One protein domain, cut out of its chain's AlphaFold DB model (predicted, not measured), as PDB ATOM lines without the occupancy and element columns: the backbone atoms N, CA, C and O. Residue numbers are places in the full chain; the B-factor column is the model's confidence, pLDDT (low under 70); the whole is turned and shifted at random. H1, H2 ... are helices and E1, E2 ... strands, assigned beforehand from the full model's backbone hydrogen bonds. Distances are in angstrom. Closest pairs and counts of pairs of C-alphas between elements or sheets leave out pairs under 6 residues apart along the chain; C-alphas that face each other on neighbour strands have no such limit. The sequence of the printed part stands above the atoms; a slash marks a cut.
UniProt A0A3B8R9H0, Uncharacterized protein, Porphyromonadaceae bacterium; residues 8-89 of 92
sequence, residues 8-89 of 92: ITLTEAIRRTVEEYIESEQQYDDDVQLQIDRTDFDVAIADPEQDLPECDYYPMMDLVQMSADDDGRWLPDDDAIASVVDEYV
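What this domain is: This is residues 8 to 89 of the 92 residues of an uncharacterized protein of Porphyromonadaceae bacterium (UniProt A0A3B8R9H0). A small three-stranded sheet, E2, E1 and E3, has the helix H1 over one face, and H1 runs past the sheet to a second, smaller hairpin, E4 and E5. The last helix, H2, packs on residues 10 to 15 of H1 at a steep tilt; the larger sheet, the hairpin E4 and E5, and H2 each meet H1. The printed part has 82 residues with two named helices and five named strands, in the order H1, E1, E2, E3, E4, E5, H2; the class is mixed, helices and strands. Both sheets, in the orders E2, E1, E3 and E4, E5, are antiparallel. The whole is compact, with a radius of gyration of the C-alphas of 12.4 A, and only just flat, spanning 38 by 27 by 15 A.

Where its parts are: In the larger sheet, E1 is residues 33 to 37, 12.6 A from first to last C-alpha; E2 is residues 43 to 46, 9.4 A; E3 is residues 55 to 59, 13.2 A. H1, residues 8 to 23, measures 22.1 A and begins at C-alpha 8, (-31.696, -18.774, -39.249). E4, residues 64 to 66, and E5, residues 74 to 76, measure 6.9 A each; C-alpha 64 is at (-19.815, -26.585, -27.595). H2, residues 78 to 88, measures 15.6 A and ends at C-alpha 88, (-37.396, -18.344, -29.059).

How they stand to each other: E1 is the inner strand of the larger sheet, which is only just strongly twisted, its C-alphas lying up to 4.1 A off the best plane. E1 and E3 are antiparallel at 157 degrees, with N 34 and O 58 within hydrogen-bond range at 2.7 A. E1 and E2 form a hairpin at 138 degrees, with N 35 and O 44 at 2.8 A. H1 is on this sheet, making two layers, a helix on one face of a sheet, at a height over the sheet of 8.6 A. It lies over E2 and runs along the strands, at 26 degrees to E2 on the local plane; their closest C-alphas, of Ile 14 and Val 43, are 6.2 A apart. The closest C-alphas of H1 and E5, of Val 18 and Pro 76, are 5.9 A apart. E4 and E5 form a hairpin at 136 degrees, with N 65 and O 75 at 2.8 A. H1 touches H2 with residues 10 to 15 alone, at a steep tilt of 46 degrees, opposite ways; their closest C-alphas, of Thr 11 and Val 85, are 6.4 A apart. H2 is not on the larger sheet. Every O i to N i+4 pair is within hydrogen-bond range in H1; in H2, 6 of 7 are.

The domain as a whole: The two C-alphas farthest apart, of Pro 53 and Asp 69, are 39.1 A from each other. The printed part has no cut and no long link; E5 to H2, for instance, is a tight link of 1 residue. Mean pLDDT of the printed part is 86.5, and residue 71 alone is under 70.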
ATOM      1  N   ILE A   8     -32.982 -18.764 -38.552       79.94
ATOM      2  CA  ILE A   8     -31.696 -18.774 -39.249       79.94
ATOM      3  C   ILE A   8     -30.746 -17.703 -38.695       79.94
ATOM      4  O   ILE A   8     -29.615 -18.025 -38.367       79.94
ATOM      5  N   THR A   9     -31.208 -16.463 -38.529       84.81
ATOM      6  CA  THR A   9     -30.382 -15.345 -38.059       84.81
ATOM      7  C   THR A   9     -29.909 -15.550 -36.623       84.81
ATOM      8  O   THR A   9     -28.740 -15.308 -36.344       84.81
ATOM      9  N   LEU A  10     -30.779 -16.037 -35.728       86.88
ATOM     10  CA  LEU A  10     -30.391 -16.308 -34.341       86.88
ATOM     11  C   LEU A  10     -29.429 -17.500 -34.258       86.88
ATOM     12  O   LEU A  10     -28.403 -17.408 -33.595       86.88
ATOM     13  N   THR A  11     -29.707 -18.587 -34.989       90.25
ATOM     14  CA  THR A  11     -28.790 -19.733 -35.088       90.25
ATOM     15  C   THR A  11     -27.410 -19.298 -35.581       90.25
ATOM     16  O   THR A  11     -26.406 -19.675 -34.985       90.25
ATOM     17  N   GLU A  12     -27.344 -18.487 -36.640       90.25
ATOM     18  CA  GLU A  12     -26.080 -17.970 -37.170       90.25
ATOM     19  C   GLU A  12     -25.367 -17.046 -36.177       90.25
ATOM     20  O   GLU A  12     -24.144 -17.113 -36.071       90.25
ATOM     21  N   ALA A  13     -26.104 -16.215 -35.434       90.75
ATOM     22  CA  ALA A  13     -25.535 -15.340 -34.413       90.75
ATOM     23  C   ALA A  13     -24.901 -16.147 -33.273       90.75
ATOM     24  O   ALA A  13     -23.718 -15.971 -33.002       90.75
ATOM     25  N   ILE A  14     -25.645 -17.086 -32.675       92.00
ATOM     26  CA  ILE A  14     -25.136 -17.947 -31.599       92.00
ATOM     27  C   ILE A  14     -23.923 -18.730 -32.079       92.00
ATOM     28  O   ILE A  14     -22.872 -18.687 -31.449       92.00
ATOM     29  N   ARG A  15     -24.050 -19.403 -33.223       92.44
ATOM     30  CA  ARG A  15     -22.964 -20.194 -33.792       92.44
ATOM     31  C   ARG A  15     -21.705 -19.353 -33.987       92.44
ATOM     32  O   ARG A  15     -20.627 -19.781 -33.594       92.44
ATOM     33  N   ARG A  16     -21.839 -18.152 -34.548       91.62
ATOM     34  CA  ARG A  16     -20.704 -17.253 -34.765       91.62
ATOM     35  C   ARG A  16     -20.052 -16.825 -33.452       91.62
ATOM     36  O   ARG A  16     -18.830 -16.783 -33.385       91.62
ATOM     37  N   THR A  17     -20.846 -16.529 -32.428       92.31
ATOM     38  CA  THR A  17     -20.344 -16.176 -31.094       92.31
ATOM     39  C   THR A  17     -19.610 -17.352 -30.445       92.31
ATOM     40  O   THR A  17     -18.559 -17.167 -29.835       92.31
ATOM     41  N   VAL A  18     -20.109 -18.576 -30.629       91.00
ATOM     42  CA  VAL A  18     -19.451 -19.808 -30.170       91.00
ATOM     43  C   VAL A  18     -18.142 -20.061 -30.918       91.00
ATOM     44  O   VAL A  18     -17.129 -20.358 -30.292       91.00
ATOM     45  N   GLU A  19     -18.127 -19.905 -32.243       90.69
ATOM     46  CA  GLU A  19     -16.900 -20.001 -33.045       90.69
ATOM     47  C   GLU A  19     -15.862 -18.967 -32.580       90.69
ATOM     48  O   GLU A  19     -14.709 -19.325 -32.350       90.69
ATOM     49  N   GLU A  20     -16.276 -17.719 -32.341       89.75
ATOM     50  CA  GLU A  20     -15.393 -16.659 -31.839       89.75
ATOM     51  C   GLU A  20     -14.812 -16.989 -30.456       89.75
ATOM     52  O   GLU A  20     -13.616 -16.786 -30.234       89.75
ATOM     53  N   TYR A  21     -15.625 -17.542 -29.550       88.50
ATOM     54  CA  TYR A  21     -15.171 -18.018 -28.243       88.50
ATOM     55  C   TYR A  21     -14.140 -19.134 -28.366       88.50
ATOM     56  O   TYR A  21     -13.109 -19.060 -27.711       88.50
ATOM     57  N   ILE A  22     -14.376 -20.132 -29.222       87.75
ATOM     58  CA  ILE A  22     -13.432 -21.237 -29.432       87.75
ATOM     59  C   ILE A  22     -12.118 -20.704 -30.023       87.75
ATOM     60  O   ILE A  22     -11.037 -21.037 -29.546       87.75
ATOM     61  N   GLU A  23     -12.183 -19.834 -31.036       87.56
ATOM     62  CA  GLU A  23     -10.992 -19.219 -31.639       87.56
ATOM     63  C   GLU A  23     -10.228 -18.321 -30.651       87.56
ATOM     64  O   GLU A  23      -9.007 -18.161 -30.752       87.56
ATOM     65  N   SER A  24     -10.946 -17.752 -29.683       84.69
ATOM     66  CA  SER A  24     -10.426 -16.877 -28.636       84.69
ATOM     67  C   SER A  24     -10.448 -17.520 -27.252       84.69
ATOM     68  O   SER A  24     -10.462 -16.786 -26.269       84.69
ATOM     69  N   GLU A  25     -10.379 -18.852 -27.142       76.44
ATOM     70  CA  GLU A  25     -10.502 -19.569 -25.855       76.44
ATOM     71  C   GLU A  25      -9.463 -19.108 -24.816       76.44
ATOM     72  O   GLU A  25      -9.668 -19.198 -23.618       76.44
ATOM     73  N   GLN A  26      -8.341 -18.541 -25.270       75.12
ATOM     74  CA  GLN A  26      -7.291 -17.982 -24.410       75.12
ATOM     75  C   GLN A  26      -7.607 -16.581 -23.856       75.12
ATOM     76  O   GLN A  26      -6.856 -16.071 -23.025       75.12
ATOM     77  N   GLN A  27      -8.637 -15.915 -24.380       76.62
ATOM     78  CA  GLN A  27      -9.051 -14.560 -24.005       76.62
ATOM     79  C   GLN A  27     -10.267 -14.551 -23.075       76.62
ATOM     80  O   GLN A  27     -10.494 -13.541 -22.412       76.62
ATOM     81  N   TYR A  28     -11.024 -15.646 -23.043       78.81
ATOM     82  CA  TYR A  28     -12.239 -15.805 -22.256       78.81
ATOM     83  C   TYR A  28     -12.022 -16.859 -21.170       78.81
ATOM     84  O   TYR A  28     -11.288 -17.821 -21.377       78.81
ATOM     85  N   ASP A  29     -12.649 -16.678 -20.011       79.25
ATOM     86  CA  ASP A  29     -12.651 -17.690 -18.955       79.25
ATOM     87  C   ASP A  29     -13.539 -18.894 -19.340       79.25
ATOM     88  O   ASP A  29     -14.468 -18.781 -20.141       79.25
ATOM     89  N   ASP A  30     -13.284 -20.062 -18.747       77.75
ATOM     90  CA  ASP A  30     -14.129 -21.258 -18.925       77.75
ATOM     91  C   ASP A  30     -15.567 -21.055 -18.400       77.75
ATOM     92  O   ASP A  30     -16.491 -21.757 -18.807       77.75
ATOM     93  N   ASP A  31     -15.769 -20.085 -17.504       84.12
ATOM     94  CA  ASP A  31     -17.057 -19.796 -16.867       84.12
ATOM     95  C   ASP A  31     -17.937 -18.805 -17.658       84.12
ATOM     96  O   ASP A  31     -19.014 -18.430 -17.182       84.12
ATOM     97  N   VAL A  32     -17.514 -18.361 -18.851       90.31
ATOM     98  CA  VAL A  32     -18.311 -17.423 -19.657       90.31
ATOM     99  C   VAL A  32     -19.619 -18.036 -20.154       90.31
ATOM    100  O   VAL A  32     -19.791 -19.252 -20.305       90.31
ATOM    101  N   GLN A  33     -20.567 -17.152 -20.431       92.69
ATOM    102  CA  GLN A  33     -21.925 -17.500 -20.801       92.69
ATOM    103  C   GLN A  33     -22.324 -16.759 -22.072       92.69
ATOM    104  O   GLN A  33     -21.930 -15.622 -22.320       92.69
ATOM    105  N   LEU A  34     -23.134 -17.407 -22.891       91.62
ATOM    106  CA  LEU A  34     -23.815 -16.774 -23.997       91.62
ATOM    107  C   LEU A  34     -25.017 -15.998 -23.453       91.62
ATOM    108  O   LEU A  34     -25.955 -16.585 -22.918       91.62
ATOM    109  N   GLN A  35     -24.987 -14.683 -23.613       93.25
ATOM    110  CA  GLN A  35     -26.103 -13.793 -23.347       93.25
ATOM    111  C   GLN A  35     -26.962 -13.664 -24.603       93.25
ATOM    112  O   GLN A  35     -26.454 -13.318 -25.670       93.25
ATOM    113  N   ILE A  36     -28.267 -13.878 -24.454       91.19
ATOM    114  CA  ILE A  36     -29.275 -13.617 -25.484       91.19
ATOM    115  C   ILE A  36     -30.243 -12.557 -24.964       91.19
ATOM    116  O   ILE A  36     -30.880 -12.733 -23.927       91.19
ATOM    117  N   ASP A  37     -30.376 -11.446 -25.681       90.06
ATOM    118  CA  ASP A  37     -31.355 -10.409 -25.362       90.06
ATOM    119  C   ASP A  37     -32.759 -10.821 -25.832       90.06
ATOM    120  O   ASP A  37     -32.983 -11.021 -27.015       90.06
ATOM    121  N   ARG A  38     -33.763 -10.915 -24.954       83.94
ATOM    122  CA  ARG A  38     -35.124 -11.312 -25.385       83.94
ATOM    123  C   ARG A  38     -35.886 -10.252 -26.176       83.94
ATOM    124  O   ARG A  38     -36.981 -10.514 -26.680       83.94
ATOM    125  N   THR A  39     -35.368  -9.034 -26.209       83.88
ATOM    126  CA  THR A  39     -36.021  -7.854 -26.774       83.88
ATOM    127  C   THR A  39     -35.664  -7.696 -28.247       83.88
ATOM    128  O   THR A  39     -36.558  -7.495 -29.071       83.88
ATOM    129  N   ASP A  40     -34.374  -7.809 -28.565       82.69
ATOM    130  CA  ASP A  40     -33.795  -7.669 -29.905       82.69
ATOM    131  C   ASP A  40     -33.137  -8.965 -30.409       82.69
ATOM    132  O   ASP A  40     -32.734  -9.027 -31.562       82.69
ATOM    133  N   PHE A  41     -33.069 -10.021 -29.589       82.06
ATOM    134  CA  PHE A  41     -32.399 -11.299 -29.892       82.06
ATOM    135  C   PHE A  41     -30.932 -11.126 -30.297       82.06
ATOM    136  O   PHE A  41     -30.397 -11.892 -31.102       82.06
ATOM    137  N   ASP A  42     -30.288 -10.115 -29.713       87.88
ATOM    138  CA  ASP A  42     -28.854  -9.884 -29.820       87.88
ATOM    139  C   ASP A  42     -28.099 -10.919 -28.979       87.88
ATOM    140  O   ASP A  42     -28.531 -11.271 -27.877       87.88
ATOM    141  N   VAL A  43     -26.989 -11.423 -29.518       90.69
ATOM    142  CA  VAL A  43     -26.209 -12.500 -28.905       90.69
ATOM    143  C   VAL A  43     -24.795 -12.022 -28.625       90.69
ATOM    144  O   VAL A  43     -24.081 -11.617 -29.543       90.69
ATOM    145  N   ALA A  44     -24.363 -12.142 -27.374       90.94
ATOM    146  CA  ALA A  44     -23.045 -11.715 -26.921       90.94
ATOM    147  C   ALA A  44     -22.439 -12.710 -25.923       90.94
ATOM    148  O   ALA A  44     -23.149 -13.503 -25.312       90.94
ATOM    149  N   ILE A  45     -21.119 -12.659 -25.743       90.69
ATOM    150  CA  ILE A  45     -20.445 -13.349 -24.637       90.69
ATOM    151  C   ILE A  45     -20.530 -12.436 -23.417       90.69
ATOM    152  O   ILE A  45     -20.159 -11.263 -23.496       90.69
ATOM    153  N   ALA A  46     -21.017 -12.978 -22.312       90.25
ATOM    154  CA  ALA A  46     -21.129 -12.301 -21.038       90.25
ATOM    155  C   ALA A  46     -20.431 -13.099 -19.943       90.25
ATOM    156  O   ALA A  46     -20.390 -14.333 -19.956       90.25
ATOM    157  N   ASP A  47     -19.906 -12.374 -18.967       88.25
ATOM    158  CA  ASP A  47     -19.386 -12.978 -17.752       88.25
ATOM    159  C   ASP A  47     -20.545 -13.467 -16.869       88.25
ATOM    160  O   ASP A  47     -21.605 -12.834 -16.844       88.25
ATOM    161  N   PRO A  48     -20.353 -14.524 -16.061       85.19
ATOM    162  CA  PRO A  48     -21.379 -15.034 -15.144       85.19
ATOM    163  C   PRO A  48     -21.780 -14.027 -14.049       85.19
ATOM    164  O   PRO A  48     -22.747 -14.239 -13.319       85.19
ATOM    165  N   GLU A  49     -21.030 -12.932 -13.900       84.81
ATOM    166  CA  GLU A  49     -21.386 -11.804 -13.033       84.81
ATOM    167  C   GLU A  49     -22.474 -10.900 -13.644       84.81
ATOM    168  O   GLU A  49     -23.076 -10.093 -12.928       84.81
ATOM    169  N   GLN A  50     -22.732 -11.001 -14.953       80.38
ATOM    170  CA  GLN A  50     -23.785 -10.253 -15.629       80.38
ATOM    171  C   GLN A  50     -25.137 -10.943 -15.433       80.38
ATOM    172  O   GLN A  50     -25.402 -11.987 -16.010       80.38
ATOM    173  N   ASP A  51     -26.014 -10.308 -14.656       78.44
ATOM    174  CA  ASP A  51     -27.380 -10.779 -14.405       78.44
ATOM    175  C   ASP A  51     -28.379  -9.685 -14.809       78.44
ATOM    176  O   ASP A  51     -28.744  -8.802 -14.025       78.44
ATOM    177  N   LEU A  52     -28.758  -9.679 -16.089       85.88
ATOM    178  CA  LEU A  52     -29.785  -8.790 -16.625       85.88
ATOM    179  C   LEU A  52     -31.129  -9.526 -16.681       85.88
ATOM    180  O   LEU A  52     -31.224 -10.586 -17.291       85.88
ATOM    181  N   PRO A  53     -32.215  -8.949 -16.135       84.69
ATOM    182  CA  PRO A  53     -33.519  -9.611 -16.090       84.69
ATOM    183  C   PRO A  53     -34.186  -9.750 -17.467       84.69
ATOM    184  O   PRO A  53     -35.172 -10.469 -17.604       84.69
ATOM    185  N   GLU A  54     -33.702  -9.036 -18.481       87.69
ATOM    186  CA  GLU A  54     -34.235  -9.053 -19.850       87.69
ATOM    187  C   GLU A  54     -33.461 -10.018 -20.759       87.69
ATOM    188  O   GLU A  54     -33.923 -10.312 -21.861       87.69
ATOM    189  N   CYS A  55     -32.343 -10.561 -20.275       90.44
ATOM    190  CA  CYS A  55     -31.494 -11.477 -21.019       90.44
ATOM    191  C   CYS A  55     -31.596 -12.895 -20.460       90.44
ATOM    192  O   CYS A  55     -31.848 -13.101 -19.272       90.44
ATOM    193  N   ASP A  56     -31.392 -13.865 -21.338       90.88
ATOM    194  CA  ASP A  56     -31.196 -15.259 -20.977       90.88
ATOM    195  C   ASP A  56     -29.718 -15.614 -21.136       90.88
ATOM    196  O   ASP A  56     -29.030 -15.101 -22.021       90.88
ATOM    197  N   TYR A  57     -29.232 -16.476 -20.247       91.69
ATOM    198  CA  TYR A  57     -27.824 -16.836 -20.148       91.69
ATOM    199  C   TYR A  57     -27.673 -18.343 -20.286       91.69
ATOM    200  O   TYR A  57     -28.270 -19.108 -19.525       91.69
ATOM    201  N   TYR A  58     -26.850 -18.759 -21.243       91.38
ATOM    202  CA  TYR A  58     -26.567 -20.162 -21.522       91.38
ATOM    203  C   TYR A  58     -25.071 -20.421 -21.327       91.38
ATOM    204  O   TYR A  58     -24.260 -19.692 -21.892       91.38
ATOM    205  N   PRO A  59     -24.661 -21.426 -20.538       90.69
ATOM    206  CA  PRO A  59     -23.246 -21.736 -20.359       90.69
ATOM    207  C   PRO A  59     -22.581 -22.044 -21.702       90.69
ATOM    208  O   PRO A  59     -23.086 -22.874 -22.457       90.69
ATOM    209  N   MET A  60     -21.433 -21.425 -21.992       88.88
ATOM    210  CA  MET A  60     -20.777 -21.623 -23.289       88.88
ATOM    211  C   MET A  60     -20.360 -23.081 -23.505       88.88
ATOM    212  O   MET A  60     -20.469 -23.609 -24.607       88.88
ATOM    213  N   MET A  61     -19.988 -23.759 -22.415       87.56
ATOM    214  CA  MET A  61     -19.702 -25.192 -22.379       87.56
ATOM    215  C   MET A  61     -20.857 -26.092 -22.848       87.56
ATOM    216  O   MET A  61     -20.597 -27.213 -23.269       87.56
ATOM    217  N   ASP A  62     -22.111 -25.639 -22.760       89.75
ATOM    218  CA  ASP A  62     -23.289 -26.408 -23.198       89.75
ATOM    219  C   ASP A  62     -23.527 -26.270 -24.713       89.75
ATOM    220  O   ASP A  62     -24.121 -27.136 -25.346       89.75
ATOM    221  N   LEU A  63     -23.013 -25.189 -25.309       90.75
ATOM    222  CA  LEU A  63     -23.143 -24.859 -26.731       90.75
ATOM    223  C   LEU A  63     -21.962 -25.353 -27.574       90.75
ATOM    224  O   LEU A  63     -21.937 -25.145 -28.791       90.75
ATOM    225  N   VAL A  64     -20.970 -25.978 -26.938       90.19
ATOM    226  CA  VAL A  64     -19.815 -26.585 -27.595       90.19
ATOM    227  C   VAL A  64     -19.811 -28.089 -27.376       90.19
ATOM    228  O   VAL A  64     -20.102 -28.594 -26.298       90.19
ATOM    229  N   GLN A  65     -19.400 -28.816 -28.405       90.06
ATOM    230  CA  GLN A  65     -19.187 -30.253 -28.361       90.06
ATOM    231  C   GLN A  65     -17.711 -30.576 -28.566       90.06
ATOM    232  O   GLN A  65     -16.976 -29.877 -29.271       90.06
ATOM    233  N   MET A  66     -17.265 -31.676 -27.965       87.06
ATOM    234  CA  MET A  66     -15.928 -32.196 -28.216       87.06
ATOM    235  C   MET A  66     -15.881 -32.819 -29.615       87.06
ATOM    236  O   MET A  66     -16.684 -33.693 -29.945       87.06
ATOM    237  N   SER A  67     -14.923 -32.388 -30.432       84.50
ATOM    238  CA  SER A  67     -14.700 -32.943 -31.768       84.50
ATOM    239  C   SER A  67     -14.415 -34.440 -31.698       84.50
ATOM    240  O   SER A  67     -13.470 -34.869 -31.039       84.50
ATOM    241  N   ALA A  68     -15.179 -35.234 -32.448       78.69
ATOM    242  CA  ALA A  68     -14.902 -36.660 -32.612       78.69
ATOM    243  C   ALA A  68     -13.708 -36.933 -33.552       78.69
ATOM    244  O   ALA A  68     -13.057 -37.969 -33.428       78.69
ATOM    245  N   ASP A  69     -13.431 -36.016 -34.486       79.19
ATOM    246  CA  ASP A  69     -12.336 -36.121 -35.463       79.19
ATOM    247  C   ASP A  69     -11.006 -35.528 -34.954       79.19
ATOM    248  O   ASP A  69      -9.937 -36.013 -35.324       79.19
ATOM    249  N   ASP A  70     -11.058 -34.515 -34.085       74.94
ATOM    250  CA  ASP A  70      -9.889 -33.801 -33.552       74.94
ATOM    251  C   ASP A  70      -9.891 -33.876 -32.015       74.94
ATOM    252  O   ASP A  70     -10.513 -33.072 -31.322       74.94
ATOM    253  N   ASP A  71      -9.189 -34.873 -31.478       69.38
ATOM    254  CA  ASP A  71      -9.111 -35.144 -30.039       69.38
ATOM    255  C   ASP A  71      -8.624 -33.893 -29.275       69.38
ATOM    256  O   ASP A  71      -7.468 -33.476 -29.398       69.38
ATOM    257  N   GLY A  72      -9.529 -33.264 -28.519       72.94
ATOM    258  CA  GLY A  72      -9.243 -32.073 -27.713       72.94
ATOM    259  C   GLY A  72      -9.595 -30.725 -28.347       72.94
ATOM    260  O   GLY A  72      -9.247 -29.705 -27.762       72.94
ATOM    261  N   ARG A  73     -10.280 -30.686 -29.501       82.44
ATOM    262  CA  ARG A  73     -10.852 -29.437 -30.035       82.44
ATOM    263  C   ARG A  73     -12.336 -29.309 -29.746       82.44
ATOM    264  O   ARG A  73     -13.104 -30.243 -29.980       82.44
ATOM    265  N   TRP A  74     -12.740 -28.116 -29.338       87.88
ATOM    266  CA  TRP A  74     -14.142 -27.735 -29.237       87.88
ATOM    267  C   TRP A  74     -14.688 -27.343 -30.609       87.88
ATOM    268  O   TRP A  74     -13.998 -26.711 -31.410       87.88
ATOM    269  N   LEU A  75     -15.921 -27.749 -30.888       90.06
ATOM    270  CA  LEU A  75     -16.701 -27.320 -32.045       90.06
ATOM    271  C   LEU A  75     -18.040 -26.774 -31.559       90.06
ATOM    272  O   LEU A  75     -18.540 -27.252 -30.543       90.06
ATOM    273  N   PRO A  76     -18.651 -25.826 -32.283       91.19
ATOM    274  CA  PRO A  76     -20.026 -25.438 -32.004       91.19
ATOM    275  C   PRO A  76     -20.956 -26.658 -32.089       91.19
ATOM    276  O   PRO A  76     -20.857 -27.480 -33.007       91.19
ATOM    277  N   ASP A  77     -21.851 -26.789 -31.115       92.75
ATOM    278  CA  ASP A  77     -22.891 -27.812 -31.098       92.75
ATOM    279  C   ASP A  77     -24.156 -27.275 -31.781       92.75
ATOM    280  O   ASP A  77     -24.975 -26.582 -31.179       92.75
ATOM    281  N   ASP A  78     -24.315 -27.580 -33.071       89.44
ATOM    282  CA  ASP A  78     -25.492 -27.165 -33.842       89.44
ATOM    283  C   ASP A  78     -26.818 -27.700 -33.254       89.44
ATOM    284  O   ASP A  78     -27.855 -27.067 -33.457       89.44
ATOM    285  N   ASP A  79     -26.816 -28.835 -32.539       89.94
ATOM    286  CA  ASP A  79     -28.024 -29.420 -31.936       89.94
ATOM    287  C   ASP A  79     -28.432 -28.635 -30.683       89.94
ATOM    288  O   ASP A  79     -29.581 -28.191 -30.577       89.94
ATOM    289  N   ALA A  80     -27.470 -28.355 -29.795       91.44
ATOM    290  CA  ALA A  80     -27.686 -27.507 -28.623       91.44
ATOM    291  C   ALA A  80     -28.126 -26.092 -29.031       91.44
ATOM    292  O   ALA A  80     -29.130 -25.575 -28.534       91.44
ATOM    293  N   ILE A  81     -27.443 -25.492 -30.014       91.56
ATOM    294  CA  ILE A  81     -27.799 -24.176 -30.558       91.56
ATOM    295  C   ILE A  81     -29.222 -24.200 -31.128       91.56
ATOM    296  O   ILE A  81     -30.011 -23.295 -30.858       91.56
ATOM    297  N   ALA A  82     -29.583 -25.224 -31.905       89.38
ATOM    298  CA  ALA A  82     -30.931 -25.342 -32.447       89.38
ATOM    299  C   ALA A  82     -31.988 -25.458 -31.341       89.38
ATOM    300  O   ALA A  82     -33.044 -24.839 -31.471       89.38
ATOM    301  N   SER A  83     -31.698 -26.192 -30.262       89.75
ATOM    302  CA  SER A  83     -32.591 -26.317 -29.108       89.75
ATOM    303  C   SER A  83     -32.822 -24.975 -28.416       89.75
ATOM    304  O   SER A  83     -33.967 -24.644 -28.123       89.75
ATOM    305  N   VAL A  84     -31.767 -24.181 -28.202       89.12
ATOM    306  CA  VAL A  84     -31.891 -22.830 -27.628       89.12
ATOM    307  C   VAL A  84     -32.754 -21.954 -28.525       89.12
ATOM    308  O   VAL A  84     -33.697 -21.325 -28.063       89.12
ATOM    309  N   VAL A  85     -32.485 -21.947 -29.831       88.06
ATOM    310  CA  VAL A  85     -33.260 -21.148 -30.787       88.06
ATOM    311  C   VAL A  85     -34.733 -21.572 -30.836       88.06
ATOM    312  O   VAL A  85     -35.596 -20.713 -31.019       88.06
ATOM    313  N   ASP A  86     -35.042 -22.858 -30.671       86.75
ATOM    314  CA  ASP A  86     -36.421 -23.363 -30.641       86.75
ATOM    315  C   ASP A  86     -37.233 -22.768 -29.476       86.75
ATOM    316  O   ASP A  86     -38.421 -22.496 -29.643       86.75
ATOM    317  N   GLU A  87     -36.589 -22.440 -28.347       85.12
ATOM    318  CA  GLU A  87     -37.249 -21.741 -27.230       85.12
ATOM    319  C   GLU A  87     -37.737 -20.333 -27.616       85.12
ATOM    320  O   GLU A  87     -38.729 -19.839 -27.072       85.12
ATOM    321  N   TYR A  88     -37.078 -19.695 -28.587       81.19
ATOM    322  CA  TYR A  88     -37.396 -18.344 -29.059       81.19
ATOM    323  C   TYR A  88     -38.270 -18.339 -30.316       81.19
ATOM    324  O   TYR A  88     -39.048 -17.407 -30.548       81.19
ATOM    325  N   VAL A  89     -38.162 -19.372 -31.152       74.19
ATOM    326  CA  VAL A  89     -38.918 -19.489 -32.398       74.19
ATOM    327  C   VAL A  89     -40.238 -20.196 -32.125       74.19
ATOM    328  O   VAL A  89     -40.394 -21.397 -32.314       74.19
TER     329      VAL A  89